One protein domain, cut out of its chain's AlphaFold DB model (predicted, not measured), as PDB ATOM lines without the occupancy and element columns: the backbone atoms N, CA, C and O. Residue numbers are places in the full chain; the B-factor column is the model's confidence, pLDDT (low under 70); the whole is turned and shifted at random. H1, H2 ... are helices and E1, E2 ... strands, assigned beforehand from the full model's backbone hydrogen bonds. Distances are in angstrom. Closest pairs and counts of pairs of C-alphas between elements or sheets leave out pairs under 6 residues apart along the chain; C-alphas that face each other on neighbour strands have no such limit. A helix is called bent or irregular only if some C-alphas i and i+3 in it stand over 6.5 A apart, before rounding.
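This is residues 640 to 754 of the 1086 residues of an uncharacterized protein of Collichthys lucidus (UniProt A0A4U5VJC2). A small twisted sheet of four strands has the helical hairpin of H5 and H6 over one face and the short helix H1 over the other, and from this body a loose helical arm reaches out to one side. The arm is an excursion of the chain: H2 and H3 lead away from the sheet, residues 696 to 701 stand free at the turn, and H4, the longest helix, leads back toward the sheet's edge strand E4. The printed part has 115 residues with six named helices and four named strands, in the order E1 E2 E3 H1 H2 H3 H4 E4 H5 H6, and its class is mixed, helices and strands. The sheet is mixed, in the order E3 E2 E1 E4. The whole is only just loose, close to compact, with a radius of gyration of the C-alphas of 16.3 A, and it is elongated, with spans of 52 by 27 by 26 A.

The sheet holds E1, residues 642 to 647, E2, residues 653 to 656, E3, residues 661 to 664, and E4, residues 724 to 728. E1, E2 and E3 form a meander, each strand the antiparallel neighbour of the one before, and its two steps are hairpins. Between E1 and E2, N 645 and O 653 are within hydrogen-bond range at 2.8 A; between E2 and E3, N 663 and O 654 are at 2.8 A. E4 is parallel to E1, at 24 degrees, with N 726 and O 644 within range at 2.8 A. From edge to edge the strands' lines turn by 74 degrees. H5, residues 730 to 738, is on the sheet at a height of 8.6 A, over E1 and only just slantwise to it, at 32 degrees on the local plane. The closest C-alphas of H5 and E1 are those of Tyr 733 and Gly 647, 5.9 A apart. H6, residues 741 to 753, is on the same face at a height of 8.9 A and runs across the strands, at 86 degrees to E4 on the local plane. H5 and H6, a helical hairpin, touch, the closest C-alphas being those of Val 736 and Ala 744 at 4.6 A; they run opposite ways at 36 degrees, only just a steep tilt. H1, residues 665 to 672, is on the opposite face at a height of 8.1 A, over E3 and E2, along the strands. H1 is irregular: C-alphas 666 and 669 are 7.0 A apart. H2, residues 675 to 685, is not on the sheet; it is close to H1 but not clearly touching, with the C-alphas of His 671 and His 677 closest at 6.4 A. H4, residues 700 to 717, touches H2 with residues 707 to 711 alone, at a steep tilt of 65 degrees, the same way, with the C-alphas of Gln 678 and Ala 711 closest at 6.8 A. H3, residues 691 to 694, is close to H4 but not clearly touching, with the C-alphas of Leu 693 and Lys 703 closest at 6.6 A. H3 and H4 are each apart from E1, E2 and E3. In H2, H4, H5 and H6 every O i to N i+4 pair is within hydrogen-bond range, in H1 2 of 4 are, and H3 is too short for such a pair.

E1 begins at C-alpha 642, at (88.261, 57.415, 189.562), and is 16.3 A long; E4 is 12.8 A, and E2 and E3 are 10.1 A each. H4 begins at C-alpha 700, at (109.990, 73.005, 180.377), and is 25.9 A long. H2 is 15.4 A, H5 12.5 A, H1 11.7 A and H3 5.9 A. H6, 18.2 A long, ends at C-alpha 753, at (81.096, 44.159, 184.697).

The two C-alphas farthest apart, those of Ser 649 and Asp 697, are 53.9 A apart. The printed part has no cut. No link is long; that from H4 to E4, six residues, is short and the others are tight. The mean pLDDT of the printed part is 74.2, and 42 residues are under 70: residue 640, residue 649, residues 684 to 722 and residue 754.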
ATOM      1  N   GLY A 640      85.987  60.185 185.280       66.50
ATOM      2  CA  GLY A 640      85.568  58.876 184.761       66.50
ATOM      3  C   GLY A 640      86.565  57.720 184.969       66.50
ATOM      4  O   GLY A 640      86.209  56.569 184.735       66.50
ATOM      5  N   PHE A 641      87.793  57.986 185.436       77.25
ATOM      6  CA  PHE A 641      88.822  56.983 185.776       77.25
ATOM      7  C   PHE A 641      89.152  56.939 187.286       77.25
ATOM      8  O   PHE A 641      90.151  56.350 187.717       77.25
ATOM      9  N   VAL A 642      88.304  57.562 188.104       84.25
ATOM     10  CA  VAL A 642      88.261  57.415 189.562       84.25
ATOM     11  C   VAL A 642      87.136  56.444 189.912       84.25
ATOM     12  O   VAL A 642      86.021  56.584 189.420       84.25
ATOM     13  N   TRP A 643      87.418  55.483 190.785       85.38
ATOM     14  CA  TRP A 643      86.449  54.508 191.278       85.38
ATOM     15  C   TRP A 643      86.128  54.781 192.747       85.38
ATOM     16  O   TRP A 643      87.045  54.772 193.569       85.38
ATOM     17  N   GLU A 644      84.860  54.999 193.096       89.88
ATOM     18  CA  GLU A 644      84.427  55.140 194.492       89.88
ATOM     19  C   GLU A 644      84.054  53.770 195.064       89.88
ATOM     20  O   GLU A 644      83.074  53.151 194.652       89.88
ATOM     21  N   CYS A 645      84.830  53.304 196.037       86.75
ATOM     22  CA  CYS A 645      84.598  52.058 196.757       86.75
ATOM     23  C   CYS A 645      83.781  52.351 198.022       86.75
ATOM     24  O   CYS A 645      84.304  52.869 199.015       86.75
ATOM     25  N   GLN A 646      82.492  52.015 197.989       86.75
ATOM     26  CA  GLN A 646      81.585  52.163 199.128       86.75
ATOM     27  C   GLN A 646      81.468  50.839 199.890       86.75
ATOM     28  O   GLN A 646      81.337  49.787 199.273       86.75
ATOM     29  N   GLY A 647      81.479  50.871 201.224       81.69
ATOM     30  CA  GLY A 647      81.225  49.696 202.065       81.69
ATOM     31  C   GLY A 647      80.028  49.918 202.985       81.69
ATOM     32  O   GLY A 647      79.792  51.035 203.448       81.69
ATOM     33  N   ILE A 648      79.267  48.860 203.273       74.81
ATOM     34  CA  ILE A 648      78.100  48.941 204.167       74.81
ATOM     35  C   ILE A 648      78.565  49.383 205.564       74.81
ATOM     36  O   ILE A 648      79.300  48.662 206.232       74.81
ATOM     37  N   SER A 649      78.134  50.575 205.992       67.38
ATOM     38  CA  SER A 649      78.543  51.215 207.256       67.38
ATOM     39  C   SER A 649      80.055  51.473 207.403       67.38
ATOM     40  O   SER A 649      80.546  51.600 208.523       67.38
ATOM     41  N   GLN A 650      80.783  51.593 206.289       74.94
ATOM     42  CA  GLN A 650      82.219  51.899 206.245       74.94
ATOM     43  C   GLN A 650      82.484  53.287 205.640       74.94
ATOM     44  O   GLN A 650      81.651  53.840 204.923       74.94
ATOM     45  N   SER A 651      83.671  53.846 205.888       77.62
ATOM     46  CA  SER A 651      84.161  55.038 205.180       77.62
ATOM     47  C   SER A 651      84.363  54.740 203.693       77.62
ATOM     48  O   SER A 651      85.031  53.762 203.366       77.62
ATOM     49  N   THR A 652      83.866  55.582 202.787       85.25
ATOM     50  CA  THR A 652      84.180  55.419 201.359       85.25
ATOM     51  C   THR A 652      85.654  55.747 201.090       85.25
ATOM     52  O   THR A 652      86.284  56.519 201.820       85.25
ATOM     53  N   PHE A 653      86.237  55.129 200.066       87.31
ATOM     54  CA  PHE A 653      87.587  55.443 199.590       87.31
ATOM     55  C   PHE A 653      87.642  55.352 198.067       87.31
ATOM     56  O   PHE A 653      86.766  54.755 197.444       87.31
ATOM     57  N   PHE A 654      88.667  55.940 197.456       88.19
ATOM     58  CA  PHE A 654      88.753  56.062 196.003       88.19
ATOM     59  C   PHE A 654      89.984  55.342 195.446       88.19
ATOM     60  O   PHE A 654      91.070  55.411 196.024       88.19
ATOM     61  N   LEU A 655      89.836  54.684 194.295       87.88
ATOM     62  CA  LEU A 655      90.949  54.159 193.499       87.88
ATOM     63  C   LEU A 655      91.086  55.003 192.232       87.88
ATOM     64  O   LEU A 655      90.188  55.024 191.391       87.88
ATOM     65  N   CYS A 656      92.212  55.695 192.073       88.62
ATOM     66  CA  CYS A 656      92.500  56.439 190.853       88.62
ATOM     67  C   CYS A 656      93.296  55.565 189.878       88.62
ATOM     68  O   CYS A 656      94.495  55.341 190.072       88.62
ATOM     69  N   GLU A 657      92.639  55.093 188.817       85.00
ATOM     70  CA  GLU A 657      93.239  54.222 187.799       85.00
ATOM     71  C   GLU A 657      94.414  54.905 187.085       85.00
ATOM     72  O   GLU A 657      95.509  54.342 187.012       85.00
ATOM     73  N   SER A 658      94.219  56.164 186.686       83.06
ATOM     74  CA  SER A 658      95.234  57.050 186.100       83.06
ATOM     75  C   SER A 658      96.502  57.149 186.947       83.06
ATOM     76  O   SER A 658      97.616  57.128 186.427       83.06
ATOM     77  N   CYS A 659      96.347  57.272 188.268       85.25
ATOM     78  CA  CYS A 659      97.473  57.518 189.161       85.25
ATOM     79  C   CYS A 659      98.094  56.257 189.752       85.25
ATOM     80  O   CYS A 659      99.260  56.313 190.155       85.25
ATOM     81  N   LYS A 660      97.347  55.147 189.775       86.81
ATOM     82  CA  LYS A 660      97.659  53.920 190.525       86.81
ATOM     83  C   LYS A 660      97.800  54.188 192.027       86.81
ATOM     84  O   LYS A 660      98.694  53.674 192.694       86.81
ATOM     85  N   GLU A 661      96.925  55.060 192.530       85.31
ATOM     86  CA  GLU A 661      96.919  55.585 193.897       85.31
ATOM     87  C   GLU A 661      95.537  55.342 194.535       85.31
ATOM     88  O   GLU A 661      94.504  55.586 193.906       85.31
ATOM     89  N   MET A 662      95.527  54.838 195.773       86.62
ATOM     90  CA  MET A 662      94.342  54.743 196.637       86.62
ATOM     91  C   MET A 662      94.267  56.012 197.496       86.62
ATOM     92  O   MET A 662      95.298  56.476 197.985       86.62
ATOM     93  N   LEU A 663      93.077  56.592 197.642       86.25
ATOM     94  CA  LEU A 663      92.869  57.954 198.143       86.25
ATOM     95  C   LEU A 663      91.727  57.995 199.165       86.25
ATOM     96  O   LEU A 663      90.717  57.304 199.004       86.25
ATOM     97  N   SER A 664      91.857  58.840 200.190       83.88
ATOM     98  CA  SER A 664      90.761  59.108 201.127       83.88
ATOM     99  C   SER A 664      89.769  60.144 200.578       83.88
ATOM    100  O   SER A 664      90.065  60.870 199.626       83.88
ATOM    101  N   ILE A 665      88.610  60.268 201.236       78.44
ATOM    102  CA  ILE A 665      87.613  61.327 200.982       78.44
ATOM    103  C   ILE A 665      88.233  62.731 201.118       78.44
ATOM    104  O   ILE A 665      87.873  63.644 200.383       78.44
ATOM    105  N   SER A 666      89.195  62.909 202.028       77.38
ATOM    106  CA  SER A 666      89.934  64.167 202.196       77.38
ATOM    107  C   SER A 666      90.919  64.454 201.057       77.38
ATOM    108  O   SER A 666      91.142  65.619 200.732       77.38
ATOM    109  N   ASP A 667      91.495  63.421 200.436       81.31
ATOM    110  CA  ASP A 667      92.545  63.589 199.425       81.31
ATOM    111  C   ASP A 667      91.991  63.728 198.004       81.31
ATOM    112  O   ASP A 667      92.618  64.384 197.171       81.31
ATOM    113  N   ILE A 668      90.835  63.118 197.700       79.56
ATOM    114  CA  ILE A 668      90.359  62.969 196.315       79.56
ATOM    115  C   ILE A 668      90.189  64.311 195.589       79.56
ATOM    116  O   ILE A 668      90.674  64.462 194.466       79.56
ATOM    117  N   CYS A 669      89.598  65.316 196.243       74.00
ATOM    118  CA  CYS A 669      89.396  66.640 195.650       74.00
ATOM    119  C   CYS A 669      90.728  67.323 195.311       74.00
ATOM    120  O   CYS A 669      90.869  67.887 194.229       74.00
ATOM    121  N   GLN A 670      91.721  67.237 196.204       76.44
ATOM    122  CA  GLN A 670      93.051  67.817 195.990       76.44
ATOM    123  C   GLN A 670      93.886  67.000 194.988       76.44
ATOM    124  O   GLN A 670      94.743  67.558 194.298       76.44
ATOM    125  N   HIS A 671      93.630  65.696 194.886       83.38
ATOM    126  CA  HIS A 671      94.277  64.803 193.936       83.38
ATOM    127  C   HIS A 671      93.814  65.064 192.498       83.38
ATOM    128  O   HIS A 671      94.660  65.290 191.634       83.38
ATOM    129  N   VAL A 672      92.501  65.060 192.233       75.31
ATOM    130  CA  VAL A 672      91.941  65.173 190.868       75.31
ATOM    131  C   VAL A 672      92.303  66.512 190.215       75.31
ATOM    132  O   VAL A 672      92.653  66.547 189.038       75.31
ATOM    133  N   VAL A 673      92.336  67.606 190.985       72.00
ATOM    134  CA  VAL A 673      92.749  68.932 190.479       72.00
ATOM    135  C   VAL A 673      94.269  69.115 190.351       72.00
ATOM    136  O   VAL A 673      94.711  70.195 189.973       72.00
ATOM    137  N   SER A 674      95.089  68.112 190.687       78.38
ATOM    138  CA  SER A 674      96.550  68.260 190.664       78.38
ATOM    139  C   SER A 674      97.154  68.052 189.271       78.38
ATOM    140  O   SER A 674      96.830  67.085 188.578       78.38
ATOM    141  N   ASP A 675      98.148  68.873 188.918       70.69
ATOM    142  CA  ASP A 675      98.988  68.725 187.715       70.69
ATOM    143  C   ASP A 675      99.543  67.292 187.570       70.69
ATOM    144  O   ASP A 675      99.663  66.755 186.469       70.69
ATOM    145  N   LYS A 676      99.855  66.643 188.704       79.25
ATOM    146  CA  LYS A 676     100.323  65.251 188.789       79.25
ATOM    147  C   LYS A 676      99.266  64.258 188.290       79.25
ATOM    148  O   LYS A 676      99.617  63.317 187.580       79.25
ATOM    149  N   HIS A 677      98.002  64.445 188.674       83.62
ATOM    150  CA  HIS A 677      96.890  63.613 188.213       83.62
ATOM    151  C   HIS A 677      96.603  63.854 186.733       83.62
ATOM    152  O   HIS A 677      96.562  62.893 185.970       83.62
ATOM    153  N   GLN A 678      96.500  65.121 186.321       74.94
ATOM    154  CA  GLN A 678      96.260  65.502 184.924       74.94
ATOM    155  C   GLN A 678      97.336  64.913 183.998       74.94
ATOM    156  O   GLN A 678      97.007  64.202 183.049       74.94
ATOM    157  N   LEU A 679      98.622  65.083 184.333       72.88
ATOM    158  CA  LEU A 679      99.730  64.506 183.568       72.88
ATOM    159  C   LEU A 679      99.640  62.976 183.472       72.88
ATOM    160  O   LEU A 679      99.738  62.430 182.373       72.88
ATOM    161  N   LYS A 680      99.430  62.273 184.596       77.69
ATOM    162  CA  LYS A 680      99.318  60.803 184.602       77.69
ATOM    163  C   LYS A 680      98.087  60.303 183.835       77.69
ATOM    164  O   LYS A 680      98.183  59.289 183.141       77.69
ATOM    165  N   TYR A 681      96.954  61.001 183.930       78.25
ATOM    166  CA  TYR A 681      95.746  60.702 183.163       78.25
ATOM    167  C   TYR A 681      96.010  60.813 181.664       78.25
ATOM    168  O   TYR A 681      95.783  59.854 180.923       78.25
ATOM    169  N   MET A 682      96.572  61.945 181.237       71.94
ATOM    170  CA  MET A 682      96.878  62.198 179.833       71.94
ATOM    171  C   MET A 682      97.911  61.194 179.301       71.94
ATOM    172  O   MET A 682      97.740  60.672 178.205       71.94
ATOM    173  N   GLN A 683      98.925  60.830 180.094       71.69
ATOM    174  CA  GLN A 683      99.906  59.793 179.737       71.69
ATOM    175  C   GLN A 683      99.300  58.388 179.606       71.69
ATOM    176  O   GLN A 683      99.795  57.598 178.806       71.69
ATOM    177  N   SER A 684      98.250  58.073 180.370       69.88
ATOM    178  CA  SER A 684      97.667  56.723 180.420       69.88
ATOM    179  C   SER A 684      96.523  56.507 179.425       69.88
ATOM    180  O   SER A 684      96.362  55.395 178.931       69.88
ATOM    181  N   HIS A 685      95.733  57.547 179.126       64.50
ATOM    182  CA  HIS A 685      94.487  57.424 178.350       64.50
ATOM    183  C   HIS A 685      94.383  58.382 177.150       64.50
ATOM    184  O   HIS A 685      93.483  58.233 176.325       64.50
ATOM    185  N   ARG A 686      95.273  59.379 177.046       66.50
ATOM    186  CA  ARG A 686      95.266  60.423 176.000       66.50
ATOM    187  C   ARG A 686      96.681  60.672 175.442       66.50
ATOM    188  O   ARG A 686      97.025  61.799 175.084       66.50
ATOM    189  N   SER A 687      97.518  59.632 175.393       60.19
ATOM    190  CA  SER A 687      98.951  59.722 175.073       60.19
ATOM    191  C   SER A 687      99.237  60.338 173.697       60.19
ATOM    192  O   SER A 687     100.238  61.038 173.541       60.19
ATOM    193  N   GLN A 688      98.323  60.179 172.735       57.50
ATOM    194  CA  GLN A 688      98.383  60.801 171.409       57.50
ATOM    195  C   GLN A 688      98.401  62.341 171.448       57.50
ATOM    196  O   GLN A 688      98.922  62.975 170.535       57.50
ATOM    197  N   PHE A 689      97.900  62.962 172.522       55.72
ATOM    198  CA  PHE A 689      97.951  64.415 172.714       55.72
ATOM    199  C   PHE A 689      99.258  64.902 173.367       55.72
ATOM    200  O   PHE A 689      99.486  66.106 173.432       55.72
ATOM    201  N   LEU A 690     100.129  63.998 173.837       61.94
ATOM    202  CA  LEU A 690     101.352  64.327 174.587       61.94
ATOM    203  C   LEU A 690     102.656  64.211 173.784       61.94
ATOM    204  O   LEU A 690     103.739  64.295 174.367       61.94
ATOM    205  N   TRP A 691     102.577  64.051 172.461       55.72
ATOM    206  CA  TRP A 691     103.740  63.951 171.565       55.72
ATOM    207  C   TRP A 691     104.773  65.085 171.812       55.72
ATOM    208  O   TRP A 691     105.975  64.826 171.841       55.72
ATOM    209  N   PHE A 692     104.312  66.305 172.136       58.84
ATOM    210  CA  PHE A 692     105.137  67.492 172.423       58.84
ATOM    211  C   PHE A 692     106.077  67.347 173.633       58.84
ATOM    212  O   PHE A 692     107.030  68.115 173.789       58.84
ATOM    213  N   LEU A 693     105.829  66.383 174.529       56.53
ATOM    214  CA  LEU A 693     106.714  66.132 175.668       56.53
ATOM    215  C   LEU A 693     108.054  65.521 175.234       56.53
ATOM    216  O   LEU A 693     109.043  65.705 175.950       56.53
ATOM    217  N   LEU A 694     108.102  64.859 174.072       57.03
ATOM    218  CA  LEU A 694     109.305  64.234 173.504       57.03
ATOM    219  C   LEU A 694     110.270  65.241 172.855       57.03
ATOM    220  O   LEU A 694     111.448  64.933 172.703       57.03
ATOM    221  N   GLU A 695     109.796  66.442 172.521       57.84
ATOM    222  CA  GLU A 695     110.578  67.508 171.884       57.84
ATOM    223  C   GLU A 695     111.702  67.997 172.826       57.84
ATOM    224  O   GLU A 695     111.411  68.679 173.815       57.84
ATOM    225  N   GLU A 696     112.981  67.655 172.595       49.06
ATOM    226  CA  GLU A 696     114.086  68.108 173.477       49.06
ATOM    227  C   GLU A 696     114.243  69.655 173.455       49.06
ATOM    228  O   GLU A 696     114.671  70.230 174.455       49.06
ATOM    229  N   ASP A 697     113.805  70.330 172.381       56.25
ATOM    230  CA  ASP A 697     113.927  71.788 172.180       56.25
ATOM    231  C   ASP A 697     112.858  72.643 172.903       56.25
ATOM    232  O   ASP A 697     113.047  73.852 173.076       56.25
ATOM    233  N   LEU A 698     111.724  72.070 173.337       50.28
ATOM    234  CA  LEU A 698     110.631  72.857 173.931       50.28
ATOM    235  C   LEU A 698     110.867  73.125 175.429       50.28
ATOM    236  O   LEU A 698     110.982  72.196 176.235       50.28
ATOM    237  N   LEU A 699     110.885  74.405 175.823       65.19
ATOM    238  CA  LEU A 699     111.196  74.832 177.193       65.19
ATOM    239  C   LEU A 699     110.247  74.193 178.228       65.19
ATOM    240  O   LEU A 699     109.033  74.169 178.035       65.19
ATOM    241  N   GLN A 700     110.775  73.749 179.375       57.09
ATOM    242  CA  GLN A 700     109.990  73.005 180.377       57.09
ATOM    243  C   GLN A 700     108.751  73.767 180.890       57.09
ATOM    244  O   GLN A 700     107.717  73.155 181.142       57.09
ATOM    245  N   GLN A 701     108.827  75.097 180.990       55.22
ATOM    246  CA  GLN A 701     107.684  75.948 181.338       55.22
ATOM    247  C   GLN A 701     106.600  75.935 180.243       55.22
ATOM    248  O   GLN A 701     105.417  75.848 180.552       55.22
ATOM    249  N   MET A 702     106.987  75.940 178.962       50.09
ATOM    250  CA  MET A 702     106.048  75.840 177.836       50.09
ATOM    251  C   MET A 702     105.391  74.454 177.774       50.09
ATOM    252  O   MET A 702     104.198  74.366 177.500       50.09
ATOM    253  N   LYS A 703     106.128  73.384 178.112       62.25
ATOM    254  CA  LYS A 703     105.554  72.035 178.278       62.25
ATOM    255  C   LYS A 703     104.485  71.988 179.379       62.25
ATOM    256  O   LYS A 703     103.517  71.251 179.232       62.25
ATOM    257  N   GLN A 704     104.633  72.764 180.457       60.19
ATOM    258  CA  GLN A 704     103.630  72.837 181.528       60.19
ATOM    259  C   GLN A 704     102.392  73.651 181.136       60.19
ATOM    260  O   GLN A 704     101.282  73.198 181.407       60.19
ATOM    261  N   GLU A 705     102.540  74.799 180.469       60.34
ATOM    262  CA  GLU A 705     101.372  75.567 180.008       60.34
ATOM    263  C   GLU A 705     100.598  74.821 178.906       60.34
ATOM    264  O   GLU A 705      99.380  74.700 179.000       60.34
ATOM    265  N   LEU A 706     101.289  74.194 177.942       62.19
ATOM    266  CA  LEU A 706     100.646  73.363 176.914       62.19
ATOM    267  C   LEU A 706      99.913  72.147 177.513       62.19
ATOM    268  O   LEU A 706      98.844  71.772 177.035       62.19
ATOM    269  N   LEU A 707     100.438  71.555 178.593       62.94
ATOM    270  CA  LEU A 707      99.733  70.500 179.325       62.94
ATOM    271  C   LEU A 707      98.418  71.018 179.933       62.94
ATOM    272  O   LEU A 707      97.390  70.362 179.781       62.94
ATOM    273  N   LYS A 708      98.436  72.195 180.577       65.06
ATOM    274  CA  LYS A 708      97.237  72.826 181.161       65.06
ATOM    275  C   LYS A 708      96.205  73.181 180.093       65.06
ATOM    276  O   LYS A 708      95.024  72.914 180.292       65.06
ATOM    277  N   ASP A 709      96.642  73.724 178.957       60.12
ATOM    278  CA  ASP A 709      95.767  74.049 177.826       60.12
ATOM    279  C   ASP A 709      95.074  72.800 177.268       60.12
ATOM    280  O   ASP A 709      93.858  72.797 177.066       60.12
ATOM    281  N   ILE A 710      95.817  71.710 177.050       62.03
ATOM    282  CA  ILE A 710      95.243  70.457 176.538       62.03
ATOM    283  C   ILE A 710      94.342  69.804 177.597       62.03
ATOM    284  O   ILE A 710      93.263  69.326 177.249       62.03
ATOM    285  N   ALA A 711      94.712  69.844 178.881       63.09
ATOM    286  CA  ALA A 711      93.841  69.401 179.970       63.09
ATOM    287  C   ALA A 711      92.531  70.213 180.015       63.09
ATOM    288  O   ALA A 711      91.459  69.627 180.158       63.09
ATOM    289  N   PHE A 712      92.594  71.535 179.808       63.34
ATOM    290  CA  PHE A 712      91.430  72.422 179.725       63.34
ATOM    291  C   PHE A 712      90.556  72.156 178.483       63.34
ATOM    292  O   PHE A 712      89.328  72.186 178.583       63.34
ATOM    293  N   MET A 713      91.159  71.842 177.330       56.94
ATOM    294  CA  MET A 713      90.420  71.460 176.116       56.94
ATOM    295  C   MET A 713      89.712  70.109 176.270       56.94
ATOM    296  O   MET A 713      88.522  70.016 175.969       56.94
ATOM    297  N   LEU A 714      90.398  69.089 176.804       60.91
ATOM    298  CA  LEU A 714      89.781  67.802 177.153       60.91
ATOM    299  C   LEU A 714      88.635  67.999 178.167       60.91
ATOM    300  O   LEU A 714      87.588  67.377 178.039       60.91
ATOM    301  N   SER A 715      88.786  68.951 179.092       64.19
ATOM    302  CA  SER A 715      87.791  69.365 180.100       64.19
ATOM    303  C   SER A 715      86.465  69.940 179.550       64.19
ATOM    304  O   SER A 715      85.438  69.923 180.236       64.19
ATOM    305  N   GLU A 716      86.460  70.463 178.320       59.44
ATOM    306  CA  GLU A 716      85.236  70.896 177.619       59.44
ATOM    307  C   GLU A 716      84.779  69.876 176.550       59.44
ATOM    308  O   GLU A 716      83.734  70.082 175.934       59.44
ATOM    309  N   GLN A 717      85.530  68.785 176.334       53.44
ATOM    310  CA  GLN A 717      85.166  67.666 175.449       53.44
ATOM    311  C   GLN A 717      84.580  66.474 176.228       53.44
ATOM    312  O   GLN A 717      83.669  65.800 175.750       53.44
ATOM    313  N   GLU A 718      85.094  66.210 177.427       58.66
ATOM    314  CA  GLU A 718      84.548  65.239 178.371       58.66
ATOM    315  C   GLU A 718      83.344  65.871 179.081       58.66
ATOM    316  O   GLU A 718      83.489  66.626 180.042       58.66
ATOM    317  N   HIS A 719      82.140  65.578 178.574       50.66
ATOM    318  CA  HIS A 719      80.890  65.837 179.295       50.66
ATOM    319  C   HIS A 719      80.925  65.168 180.677       50.66
ATOM    320  O   HIS A 719      81.548  64.117 180.826       50.66
ATOM    321  N   ASP A 720      80.262  65.787 181.660       52.25
ATOM    322  CA  ASP A 720      80.400  65.499 183.093       52.25
ATOM    323  C   ASP A 720      80.269  63.991 183.418       52.25
ATOM    324  O   ASP A 720      79.174  63.445 183.538       52.25
ATOM    325  N   THR A 721      81.415  63.308 183.529       56.25
ATOM    326  CA  THR A 721      81.511  61.886 183.884       56.25
ATOM    327  C   THR A 721      81.827  61.766 185.366       56.25
ATOM    328  O   THR A 721      82.965  61.963 185.787       56.25
ATOM    329  N   ASP A 722      80.807  61.434 186.155       67.50
ATOM    330  CA  ASP A 722      80.964  61.138 187.578       67.50
ATOM    331  C   ASP A 722      81.943  59.975 187.829       67.50
ATOM    332  O   ASP A 722      82.200  59.127 186.964       67.50
ATOM    333  N   ALA A 723      82.470  59.911 189.054       74.75
ATOM    334  CA  ALA A 723      83.304  58.800 189.498       74.75
ATOM    335  C   ALA A 723      82.544  57.459 189.436       74.75
ATOM    336  O   ALA A 723      81.341  57.369 189.691       74.75
ATOM    337  N   GLN A 724      83.259  56.379 189.125       81.06
ATOM    338  CA  GLN A 724      82.689  55.043 188.978       81.06
ATOM    339  C   GLN A 724      82.379  54.422 190.352       81.06
ATOM    340  O   GLN A 724      83.242  53.796 190.968       81.06
ATOM    341  N   VAL A 725      81.150  54.594 190.842       83.19
ATOM    342  CA  VAL A 725      80.716  54.048 192.141       83.19
ATOM    343  C   VAL A 725      80.553  52.524 192.090       83.19
ATOM    344  O   VAL A 725      79.884  51.990 191.205       83.19
ATOM    345  N   VAL A 726      81.130  51.825 193.072       85.31
ATOM    346  CA  VAL A 726      80.988  50.378 193.291       85.31
ATOM    347  C   VAL A 726      80.719  50.101 194.774       85.31
ATOM    348  O   VAL A 726      81.497  50.481 195.651       85.31
ATOM    349  N   LEU A 727      79.616  49.400 195.054       84.88
ATOM    350  CA  LEU A 727      79.234  48.977 196.402       84.88
ATOM    351  C   LEU A 727      79.839  47.603 196.726       84.88
ATOM    352  O   LEU A 727      79.558  46.608 196.058       84.88
ATOM    353  N   LEU A 728      80.646  47.549 197.781       85.44
ATOM    354  CA  LEU A 728      81.362  46.367 198.244       85.44
ATOM    355  C   LEU A 728      80.709  45.784 199.506       85.44
ATOM    356  O   LEU A 728      80.312  46.497 200.432       85.44
ATOM    357  N   ARG A 729      80.643  44.449 199.562       81.88
ATOM    358  CA  ARG A 729      80.340  43.707 200.797       81.88
ATOM    359  C   ARG A 729      81.547  43.759 201.743       81.88
ATOM    360  O   ARG A 729      82.662  43.989 201.293       81.88
ATOM    361  N   GLN A 730      81.331  43.567 203.046       80.25
ATOM    362  CA  GLN A 730      82.343  43.778 204.099       80.25
ATOM    363  C   GLN A 730      83.651  42.983 203.890       80.25
ATOM    364  O   GLN A 730      84.736  43.487 204.171       80.25
ATOM    365  N   ASP A 731      83.537  41.762 203.370       81.00
ATOM    366  CA  ASP A 731      84.631  40.873 202.965       81.00
ATOM    367  C   ASP A 731      85.449  41.446 201.795       81.00
ATOM    368  O   ASP A 731      86.674  41.555 201.869       81.00
ATOM    369  N   LEU A 732      84.762  41.868 200.731       84.06
ATOM    370  CA  LEU A 732      85.383  42.437 199.533       84.06
ATOM    371  C   LEU A 732      85.939  43.843 199.793       84.06
ATOM    372  O   LEU A 732      86.990  44.187 199.264       84.06
ATOM    373  N   TYR A 733      85.272  44.639 200.630       87.56
ATOM    374  CA  TYR A 733      85.706  45.972 201.045       87.56
ATOM    375  C   TYR A 733      87.073  45.912 201.737       87.56
ATOM    376  O   TYR A 733      87.999  46.612 201.328       87.56
ATOM    377  N   GLU A 734      87.232  45.033 202.732       85.50
ATOM    378  CA  GLU A 734      88.497  44.901 203.461       85.50
ATOM    379  C   GLU A 734      89.613  44.326 202.574       85.50
ATOM    380  O   GLU A 734      90.762  44.764 202.670       85.50
ATOM    381  N   TYR A 735      89.282  43.421 201.644       86.44
ATOM    382  CA  TYR A 735      90.235  42.940 200.641       86.44
ATOM    383  C   TYR A 735      90.684  44.057 199.683       86.44
ATOM    384  O   TYR A 735      91.881  44.296 199.559       86.44
ATOM    385  N   VAL A 736      89.768  44.800 199.050       88.94
ATOM    386  CA  VAL A 736      90.112  45.907 198.127       88.94
ATOM    387  C   VAL A 736      90.918  47.002 198.842       88.94
ATOM    388  O   VAL A 736      91.811  47.595 198.239       88.94
ATOM    389  N   ARG A 737      90.659  47.233 200.137       86.06
ATOM    390  CA  ARG A 737      91.378  48.196 200.990       86.06
ATOM    391  C   ARG A 737      92.803  47.759 201.372       86.06
ATOM    392  O   ARG A 737      93.613  48.609 201.736       86.06
ATOM    393  N   THR A 738      93.115  46.461 201.325       85.19
ATOM    394  CA  THR A 738      94.409  45.901 201.783       85.19
ATOM    395  C   THR A 738      95.233  45.222 200.683       85.19
ATOM    396  O   THR A 738      96.440  45.039 200.848       85.19
ATOM    397  N   ALA A 739      94.620  44.875 199.551       87.94
ATOM    398  CA  ALA A 739      95.278  44.255 198.409       87.94
ATOM    399  C   ALA A 739      96.170  45.243 197.623       87.94
ATOM    400  O   ALA A 739      95.930  46.454 197.627       87.94
ATOM    401  N   PRO A 740      97.175  44.747 196.871       88.44
ATOM    402  CA  PRO A 740      97.913  45.561 195.910       88.44
ATOM    403  C   PRO A 740      96.973  46.216 194.889       88.44
ATOM    404  O   PRO A 740      96.027  45.585 194.416       88.44
ATOM    405  N   PHE A 741      97.273  47.460 194.494       88.69
ATOM    406  CA  PHE A 741      96.402  48.280 193.639       88.69
ATOM    407  C   PHE A 741      95.935  47.570 192.353       88.69
ATOM    408  O   PHE A 741      94.796  47.755 191.930       88.69
ATOM    409  N   SER A 742      96.781  46.736 191.736       85.31
ATOM    410  CA  SER A 742      96.416  45.973 190.536       85.31
ATOM    411  C   SER A 742      95.286  44.971 190.781       85.31
ATOM    412  O   SER A 742      94.409  44.838 189.932       85.31
ATOM    413  N   GLU A 743      95.277  44.297 191.931       87.00
ATOM    414  CA  GLU A 743      94.273  43.282 192.268       87.00
ATOM    415  C   GLU A 743      92.995  43.929 192.811       87.00
ATOM    416  O   GLU A 743      91.896  43.509 192.451       87.00
ATOM    417  N   ALA A 744      93.139  45.024 193.569       89.38
ATOM    418  CA  ALA A 744      92.030  45.893 193.955       89.38
ATOM    419  C   ALA A 744      91.270  46.420 192.721       89.38
ATOM    420  O   ALA A 744      90.058  46.236 192.617       89.38
ATOM    421  N   LEU A 745      91.978  47.000 191.740       87.75
ATOM    422  CA  LEU A 745      91.365  47.540 190.521       87.75
ATOM    423  C   LEU A 745      90.729  46.446 189.644       87.75
ATOM    424  O   LEU A 745      89.612  46.636 189.169       87.75
ATOM    425  N   LYS A 746      91.393  45.293 189.453       87.81
ATOM    426  CA  LYS A 746      90.814  44.136 188.734       87.81
ATOM    427  C   LYS A 746      89.485  43.693 189.348       87.81
ATOM    428  O   LYS A 746      88.521  43.470 188.620       87.81
ATOM    429  N   LEU A 747      89.437  43.559 190.675       86.69
ATOM    430  CA  LEU A 747      88.245  43.101 191.386       86.69
ATOM    431  C   LEU A 747      87.103  44.121 191.286       86.69
ATOM    432  O   LEU A 747      85.975  43.739 190.985       86.69
ATOM    433  N   VAL A 748      87.396  45.410 191.471       86.94
ATOM    434  CA  VAL A 748      86.400  46.490 191.367       86.94
ATOM    435  C   VAL A 748      85.840  46.608 189.940       86.94
ATOM    436  O   VAL A 748      84.623  46.719 189.784       86.94
ATOM    437  N   LYS A 749      86.682  46.471 188.902       86.56
ATOM    438  CA  LYS A 749      86.228  46.368 187.501       86.56
ATOM    439  C   LYS A 749      85.302  45.177 187.284       86.56
ATOM    440  O   LYS A 749      84.174  45.358 186.832       86.56
ATOM    441  N   LYS A 750      85.731  43.981 187.702       85.44
ATOM    442  CA  LYS A 750      84.934  42.758 187.563       85.44
ATOM    443  C   LYS A 750      83.561  42.868 188.249       85.44
ATOM    444  O   LYS A 750      82.567  42.418 187.689       85.44
ATOM    445  N   ILE A 751      83.482  43.491 189.428       84.12
ATOM    446  CA  ILE A 751      82.210  43.700 190.146       84.12
ATOM    447  C   ILE A 751      81.264  44.640 189.374       84.12
ATOM    448  O   ILE A 751      80.050  44.443 189.418       84.12
ATOM    449  N   LYS A 752      81.792  45.630 188.640       80.94
ATOM    450  CA  LYS A 752      80.986  46.503 187.767       80.94
ATOM    451  C   LYS A 752      80.552  45.812 186.466       80.94
ATOM    452  O   LYS A 752      79.478  46.119 185.956       80.94
ATOM    453  N   GLU A 753      81.366  44.902 185.938       77.38
ATOM    454  CA  GLU A 753      81.096  44.159 184.697       77.38
ATOM    455  C   GLU A 753      80.127  42.971 184.899       77.38
ATOM    456  O   GLU A 753      79.343  42.670 184.002       77.38
ATOM    457  N   GLU A 754      80.108  42.342 186.084       68.44
ATOM    458  CA  GLU A 754      79.204  41.228 186.443       68.44
ATOM    459  C   GLU A 754      78.208  41.588 187.588       68.44
ATOM    460  O   GLU A 754      78.233  40.947 188.648       68.44
TER     461      GLU A 754